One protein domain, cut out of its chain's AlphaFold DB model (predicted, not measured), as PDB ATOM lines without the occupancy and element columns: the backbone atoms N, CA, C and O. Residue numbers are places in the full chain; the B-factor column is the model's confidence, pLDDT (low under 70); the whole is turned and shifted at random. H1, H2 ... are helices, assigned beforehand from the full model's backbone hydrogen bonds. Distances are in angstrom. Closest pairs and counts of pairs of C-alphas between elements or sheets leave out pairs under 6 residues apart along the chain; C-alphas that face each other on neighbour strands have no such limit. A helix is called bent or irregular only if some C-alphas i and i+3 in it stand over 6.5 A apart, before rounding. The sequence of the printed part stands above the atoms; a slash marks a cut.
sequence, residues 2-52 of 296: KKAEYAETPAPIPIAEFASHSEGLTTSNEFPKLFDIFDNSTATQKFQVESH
ATOM      1  N   LYS A   2     -25.343  -1.407 -62.700       41.41
ATOM      2  CA  LYS A   2     -25.009  -0.239 -61.837       41.41
ATOM      3  C   LYS A   2     -25.179  -0.408 -60.308       41.41
ATOM      4  O   LYS A   2     -24.693   0.419 -59.550       41.41
ATOM      5  N   LYS A   3     -25.872  -1.450 -59.819       37.41
ATOM      6  CA  LYS A   3     -26.141  -1.638 -58.372       37.41
ATOM      7  C   LYS A   3     -24.908  -2.051 -57.548       37.41
ATOM      8  O   LYS A   3     -24.936  -1.881 -56.338       37.41
ATOM      9  N   ALA A   4     -23.858  -2.575 -58.185       43.94
ATOM     10  CA  ALA A   4     -22.658  -3.056 -57.493       43.94
ATOM     11  C   ALA A   4     -21.576  -1.972 -57.293       43.94
ATOM     12  O   ALA A   4     -20.680  -2.167 -56.485       43.94
ATOM     13  N   GLU A   5     -21.659  -0.830 -57.990       51.84
ATOM     14  CA  GLU A   5     -20.590   0.190 -58.009       51.84
ATOM     15  C   GLU A   5     -20.526   1.082 -56.760       51.84
ATOM     16  O   GLU A   5     -19.539   1.777 -56.560       51.84
ATOM     17  N   TYR A   6     -21.549   1.037 -55.906       52.66
ATOM     18  CA  TYR A   6     -21.697   1.914 -54.736       52.66
ATOM     19  C   TYR A   6     -21.984   1.132 -53.447       52.66
ATOM     20  O   TYR A   6     -22.585   1.668 -52.520       52.66
ATOM     21  N   ALA A   7     -21.627  -0.155 -53.394       55.34
ATOM     22  CA  ALA A   7     -21.917  -1.000 -52.233       55.34
ATOM     23  C   ALA A   7     -21.167  -0.552 -50.959       55.34
ATOM     24  O   ALA A   7     -21.650  -0.799 -49.860       55.34
ATOM     25  N   GLU A   8     -20.025   0.125 -51.115       67.00
ATOM     26  CA  GLU A   8     -19.198   0.641 -50.014       67.00
ATOM     27  C   GLU A   8     -19.582   2.065 -49.578       67.00
ATOM     28  O   GLU A   8     -19.237   2.480 -48.476       67.00
ATOM     29  N   THR A   9     -20.305   2.825 -50.411       72.19
ATOM     30  CA  THR A   9     -20.739   4.187 -50.064       72.19
ATOM     31  C   THR A   9     -22.057   4.149 -49.284       72.19
ATOM     32  O   THR A   9     -23.015   3.544 -49.782       72.19
ATOM     33  N   PRO A  10     -22.155   4.816 -48.117       80.75
ATOM     34  CA  PRO A  10     -23.394   4.895 -47.349       80.75
ATOM     35  C   PRO A  10     -24.572   5.413 -48.183       80.75
ATOM     36  O   PRO A  10     -24.412   6.247 -49.077       80.75
ATOM     37  N   ALA A  11     -25.773   4.914 -47.890       84.19
ATOM     38  CA  ALA A  11     -26.988   5.427 -48.511       84.19
ATOM     39  C   ALA A  11     -27.290   6.862 -48.028       84.19
ATOM     40  O   ALA A  11     -26.894   7.226 -46.919       84.19
ATOM     41  N   PRO A  12     -28.006   7.672 -48.829       86.62
ATOM     42  CA  PRO A  12     -28.515   8.963 -48.382       86.62
ATOM     43  C   PRO A  12     -29.383   8.800 -47.135       86.62
ATOM     44  O   PRO A  12     -30.145   7.840 -47.031       86.62
ATOM     45  N   ILE A  13     -29.262   9.747 -46.208       88.56
ATOM     46  CA  ILE A  13     -30.000   9.746 -44.945       88.56
ATOM     47  C   ILE A  13     -31.235  10.639 -45.118       88.56
ATOM     48  O   ILE A  13     -31.070  11.813 -45.465       88.56
ATOM     49  N   PRO A  14     -32.461  10.131 -44.893       88.12
ATOM     50  CA  PRO A  14     -33.655  10.968 -44.874       88.12
ATOM     51  C   PRO A  14     -33.532  12.085 -43.833       88.12
ATOM     52  O   PRO A  14     -33.061  11.847 -42.724       88.12
ATOM     53  N   ILE A  15     -34.007  13.293 -44.151       84.56
ATOM     54  CA  ILE A  15     -33.916  14.453 -43.242       84.56
ATOM     55  C   ILE A  15     -34.550  14.145 -41.876       84.56
ATOM     56  O   ILE A  15     -33.958  14.453 -40.845       84.56
ATOM     57  N   ALA A  16     -35.698  13.460 -41.866       89.00
ATOM     58  CA  ALA A  16     -36.393  13.050 -40.643       89.00
ATOM     59  C   ALA A  16     -35.562  12.115 -39.739       89.00
ATOM     60  O   ALA A  16     -35.784  12.064 -38.532       89.00
ATOM     61  N   GLU A  17     -34.596  11.389 -40.306       91.88
ATOM     62  CA  GLU A  17     -33.717  10.459 -39.590       91.88
ATOM     63  C   GLU A  17     -32.334  11.059 -39.306       91.88
ATOM     64  O   GLU A  17     -31.526  10.455 -38.605       91.88
ATOM     65  N   PHE A  18     -32.033  12.252 -39.827       88.38
ATOM     66  CA  PHE A  18     -30.690  12.824 -39.761       88.38
ATOM     67  C   PHE A  18     -30.203  13.026 -38.321       88.38
ATOM     68  O   PHE A  18     -29.067  12.678 -37.999       88.38
ATOM     69  N   ALA A  19     -31.067  13.545 -37.442       88.75
ATOM     70  CA  ALA A  19     -30.714  13.809 -36.048       88.75
ATOM     71  C   ALA A  19     -30.371  12.518 -35.285       88.75
ATOM     72  O   ALA A  19     -29.299  12.426 -34.686       88.75
ATOM     73  N   SER A  20     -31.235  11.500 -35.363       93.75
ATOM     74  CA  SER A  20     -31.014  10.216 -34.689       93.75
ATOM     75  C   SER A  20     -29.837   9.445 -35.291       93.75
ATOM     76  O   SER A  20     -29.064   8.831 -34.556       93.75
ATOM     77  N   HIS A  21     -29.642   9.520 -36.610       91.44
ATOM     78  CA  HIS A  21     -28.487   8.926 -37.278       91.44
ATOM     79  C   HIS A  21     -27.171   9.577 -36.826       91.44
ATOM     80  O   HIS A  21     -26.220   8.873 -36.488       91.44
ATOM     81  N   SER A  22     -27.118  10.913 -36.769       88.62
ATOM     82  CA  SER A  22     -25.933  11.660 -36.323       88.62
ATOM     83  C   SER A  22     -25.601  11.405 -34.849       88.62
ATOM     84  O   SER A  22     -24.426  11.268 -34.496       88.62
ATOM     85  N   GLU A  23     -26.614  11.327 -33.983       92.25
ATOM     86  CA  GLU A  23     -26.432  10.947 -32.578       92.25
ATOM     87  C   GLU A  23     -25.867   9.527 -32.478       92.25
ATOM     88  O   GLU A  23     -24.850   9.319 -31.816       92.25
ATOM     89  N   GLY A  24     -26.439   8.583 -33.233       93.75
ATOM     90  CA  GLY A  24     -25.951   7.210 -33.328       93.75
ATOM     91  C   GLY A  24     -24.469   7.142 -33.692       93.75
ATOM     92  O   GLY A  24     -23.693   6.564 -32.933       93.75
ATOM     93  N   LEU A  25     -24.056   7.801 -34.783       91.75
ATOM     94  CA  LEU A  25     -22.652   7.864 -35.224       91.75
ATOM     95  C   LEU A  25     -21.717   8.462 -34.164       91.75
ATOM     96  O   LEU A  25     -20.563   8.038 -34.055       91.75
ATOM     97  N   THR A  26     -22.207   9.441 -33.400       89.25
ATOM     98  CA  THR A  26     -21.458  10.068 -32.305       89.25
ATOM     99  C   THR A  26     -21.265   9.083 -31.159       89.25
ATOM    100  O   THR A  26     -20.136   8.859 -30.722       89.25
ATOM    101  N   THR A  27     -22.346   8.450 -30.695       93.56
ATOM    102  CA  THR A  27     -22.314   7.487 -29.587       93.56
ATOM    103  C   THR A  27     -21.462   6.265 -29.917       93.56
ATOM    104  O   THR A  27     -20.725   5.782 -29.059       93.56
ATOM    105  N   SER A  28     -21.533   5.773 -31.154       93.31
ATOM    106  CA  SER A  28     -20.754   4.617 -31.603       93.31
ATOM    107  C   SER A  28     -19.354   4.973 -32.114       93.31
ATOM    108  O   SER A  28     -18.589   4.068 -32.437       93.31
ATOM    109  N   ASN A  29     -18.996   6.262 -32.173       90.81
ATOM    110  CA  ASN A  29     -17.720   6.759 -32.695       90.81
ATOM    111  C   ASN A  29     -17.397   6.230 -34.110       90.81
ATOM    112  O   ASN A  29     -16.294   5.759 -34.392       90.81
ATOM    113  N   GLU A  30     -18.380   6.284 -35.009       89.69
ATOM    114  CA  GLU A  30     -18.286   5.710 -36.363       89.69
ATOM    115  C   GLU A  30     -17.877   6.737 -37.431       89.69
ATOM    116  O   GLU A  30     -17.524   6.351 -38.545       89.69
ATOM    117  N   PHE A  31     -17.840   8.038 -37.105       85.00
ATOM    118  CA  PHE A  31     -17.360   9.077 -38.028       85.00
ATOM    119  C   PHE A  31     -15.980   8.773 -38.637       85.00
ATOM    120  O   PHE A  31     -15.858   8.906 -39.854       85.00
ATOM    121  N   PRO A  32     -14.961   8.309 -37.880       85.12
ATOM    122  CA  PRO A  32     -13.672   7.944 -38.466       85.12
ATOM    123  C   PRO A  32     -13.778   6.888 -39.567       85.12
ATOM    124  O   PRO A  32     -13.076   6.990 -40.564       85.12
ATOM    125  N   LYS A  33     -14.692   5.914 -39.440       85.00
ATOM    126  CA  LYS A  33     -14.896   4.899 -40.483       85.00
ATOM    127  C   LYS A  33     -15.532   5.492 -41.735       85.00
ATOM    128  O   LYS A  33     -15.177   5.096 -42.839       85.00
ATOM    129  N   LEU A  34     -16.448   6.451 -41.579       83.06
ATOM    130  CA  LEU A  34     -17.023   7.176 -42.716       83.06
ATOM    131  C   LEU A  34     -15.961   8.005 -43.456       83.06
ATOM    132  O   LEU A  34     -15.967   8.024 -44.686       83.06
ATOM    133  N   PHE A  35     -15.032   8.636 -42.730       76.75
ATOM    134  CA  PHE A  35     -13.878   9.315 -43.334       76.75
ATOM    135  C   PHE A  35     -12.939   8.331 -44.041       76.75
ATOM    136  O   PHE A  35     -12.524   8.594 -45.164       76.75
ATOM    137  N   ASP A  36     -12.684   7.165 -43.448       78.81
ATOM    138  CA  ASP A  36     -11.862   6.121 -44.073       78.81
ATOM    139  C   ASP A  36     -12.482   5.608 -45.382       78.81
ATOM    140  O   ASP A  36     -11.775   5.401 -46.365       78.81
ATOM    141  N   ILE A  37     -13.810   5.447 -45.432       77.69
ATOM    142  CA  ILE A  37     -14.533   5.114 -46.669       77.69
ATOM    143  C   ILE A  37     -14.377   6.244 -47.694       77.69
ATOM    144  O   ILE A  37     -14.139   5.979 -48.870       77.69
ATOM    145  N   PHE A  38     -14.503   7.503 -47.276       71.12
ATOM    146  CA  PHE A  38     -14.326   8.640 -48.177       71.12
ATOM    147  C   PHE A  38     -12.925   8.647 -48.817       71.12
ATOM    148  O   PHE A  38     -12.818   8.730 -50.046       71.12
ATOM    149  N   ASP A  39     -11.881   8.464 -48.007       67.69
ATOM    150  CA  ASP A  39     -10.485   8.503 -48.452       67.69
ATOM    151  C   ASP A  39     -10.077   7.251 -49.246       67.69
ATOM    152  O   ASP A  39      -9.349   7.352 -50.237       67.69
ATOM    153  N   ASN A  40     -10.562   6.069 -48.849       69.44
ATOM    154  CA  ASN A  40     -10.029   4.787 -49.319       69.44
ATOM    155  C   ASN A  40     -11.030   3.905 -50.077       69.44
ATOM    156  O   ASN A  40     -10.660   2.793 -50.459       69.44
ATOM    157  N   SER A  41     -12.274   4.343 -50.318       69.62
ATOM    158  CA  SER A  41     -13.234   3.492 -51.035       69.62
ATOM    159  C   SER A  41     -12.760   3.143 -52.442       69.62
ATOM    160  O   SER A  41     -12.159   3.956 -53.161       69.62
ATOM    161  N   THR A  42     -13.139   1.944 -52.882       70.62
ATOM    162  CA  THR A  42     -12.910   1.489 -54.258       70.62
ATOM    163  C   THR A  42     -13.539   2.459 -55.265       70.62
ATOM    164  O   THR A  42     -13.000   2.679 -56.349       70.62
ATOM    165  N   ALA A  43     -14.658   3.089 -54.894       65.12
ATOM    166  CA  ALA A  43     -15.337   4.098 -55.701       65.12
ATOM    167  C   ALA A  43     -14.495   5.375 -55.883       65.12
ATOM    168  O   ALA A  43     -14.364   5.847 -57.015       65.12
ATOM    169  N   THR A  44     -13.882   5.901 -54.814       66.19
ATOM    170  CA  THR A  44     -12.983   7.067 -54.885       66.19
ATOM    171  C   THR A  44     -11.771   6.769 -55.768       66.19
ATOM    172  O   THR A  44     -11.457   7.542 -56.674       66.19
ATOM    173  N   GLN A  45     -11.125   5.616 -55.569       69.69
ATOM    174  CA  GLN A  45      -9.955   5.211 -56.357       69.69
ATOM    175  C   GLN A  45     -10.300   5.011 -57.838       69.69
ATOM    176  O   GLN A  45      -9.604   5.514 -58.722       69.69
ATOM    177  N   LYS A  46     -11.414   4.328 -58.125       71.62
ATOM    178  CA  LYS A  46     -11.897   4.125 -59.494       71.62
ATOM    179  C   LYS A  46     -12.205   5.458 -60.178       71.62
ATOM    180  O   LYS A  46     -11.771   5.662 -61.307       71.62
ATOM    181  N   PHE A  47     -12.870   6.386 -59.486       70.69
ATOM    182  CA  PHE A  47     -13.154   7.718 -60.023       70.69
ATOM    183  C   PHE A  47     -11.878   8.495 -60.363       70.69
ATOM    184  O   PHE A  47     -11.818   9.124 -61.421       70.69
ATOM    185  N   GLN A  48     -10.851   8.437 -59.507       69.25
ATOM    186  CA  GLN A  48      -9.559   9.078 -59.776       69.25
ATOM    187  C   GLN A  48      -8.902   8.525 -61.045       69.25
ATOM    188  O   GLN A  48      -8.433   9.305 -61.876       69.25
ATOM    189  N   VAL A  49      -8.919   7.199 -61.220       77.00
ATOM    190  CA  VAL A  49      -8.359   6.525 -62.400       77.00
ATOM    191  C   VAL A  49      -9.146   6.870 -63.665       77.00
ATOM    192  O   VAL A  49      -8.546   7.269 -64.660       77.00
ATOM    193  N   GLU A  50     -10.476   6.763 -63.630       78.19
ATOM    194  CA  GLU A  50     -11.350   7.037 -64.782       78.19
ATOM    195  C   GLU A  50     -11.351   8.515 -65.186       78.19
ATOM    196  O   GLU A  50     -11.487   8.841 -66.365       78.19
ATOM    197  N   SER A  51     -11.167   9.415 -64.220       70.62
ATOM    198  CA  SER A  51     -11.061  10.860 -64.462       70.62
ATOM    199  C   SER A  51      -9.628  11.311 -64.761       70.62
ATOM    200  O   SER A  51      -9.399  12.502 -64.986       70.62
ATOM    201  N   HIS A  52      -8.667  10.379 -64.753       81.62
ATOM    202  CA  HIS A  52      -7.239  10.626 -64.949       81.62
ATOM    203  C   HIS A  52      -6.670  11.735 -64.048       81.62
ATOM    204  O   HIS A  52      -5.789  12.483 -64.479       81.62
TER     205      HIS A  52
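Overview. This is residues 2 to 52 of the 296 residues of the protein "Tyrosine-protein phosphatase domain-containing protein" of Hymenolepis diminuta (UniProt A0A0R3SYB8). Three helices run end to end round an open, L-shaped course: H1 and H2 meet at a corner, about perpendicular, and H3 goes on past the end of H2 in much the same direction. Before them a stretch with no named element, residues 2 to 14, leads to the beginning of H1 and makes a further side of this loose frame, in which no two helices touch. Residues 14 to 20, of which 15 to 20 belong to H1, stick out at one place, and residues 47 to 52, of which 47 to 50 belong to H3, at another. The printed part has 51 residues with three named helices, in the order H1, H2, H3, and no named strand; its class is all helix. It is loose, with a radius of gyration of the C-alphas of 13.3 A, and elongated, spanning 38 by 22 by 15 A.

Arrangement. Begin at Lys 2 and go along residues 2 to 14, where you meet no named element, until you reach H1, residues 15 to 27. From there a tight link of 3 residues takes you to H2, residues 31 to 40. H1 and H2 are close but not clearly touching; look at their closest C-alphas, those of Leu 25 and Phe 31, 6.1 A apart. Their lines stand about perpendicular, at 80 degrees. After H2 a tight link of 1 residue leads to H3, residues 42 to 50. H2 and H3 are close but not clearly touching, and their closest C-alphas, those of Phe 38 and Thr 44, are 7.0 A apart. They run the same way at a shallow tilt of 30 degrees. H1 and H3 are apart. In H2 and H3 every O i to N i+4 pair is within hydrogen-bond range; in H1 it is 7 of 9.

Along the chain. Find C-alpha 15 at (-33.916, 14.453, -43.242); from there H1 runs 19.2 A to Thr 27. H1 is irregular: C-alphas 16 and 19 are 7.3 A apart. Find C-alpha 31 at (-17.360, 9.077, -38.028), where H2 begins its 14.1 A to Asn 40. H3 runs 12.0 A from Thr 42 to C-alpha 50 at (-11.350, 7.037, -64.782).

Size, cuts and confidence. The two C-alphas farthest apart are those of Thr 27 and His 52, 38.6 A, while those of Lys 2 and His 52 are 21.1 A apart. The printed part has no cut, and both links between helices are tight. In the B-factor column of this model you will find a mean pLDDT of 77.3 over the printed part, with residues 2 to 8, 39 to 41, 43 to 45 and 48 under 70.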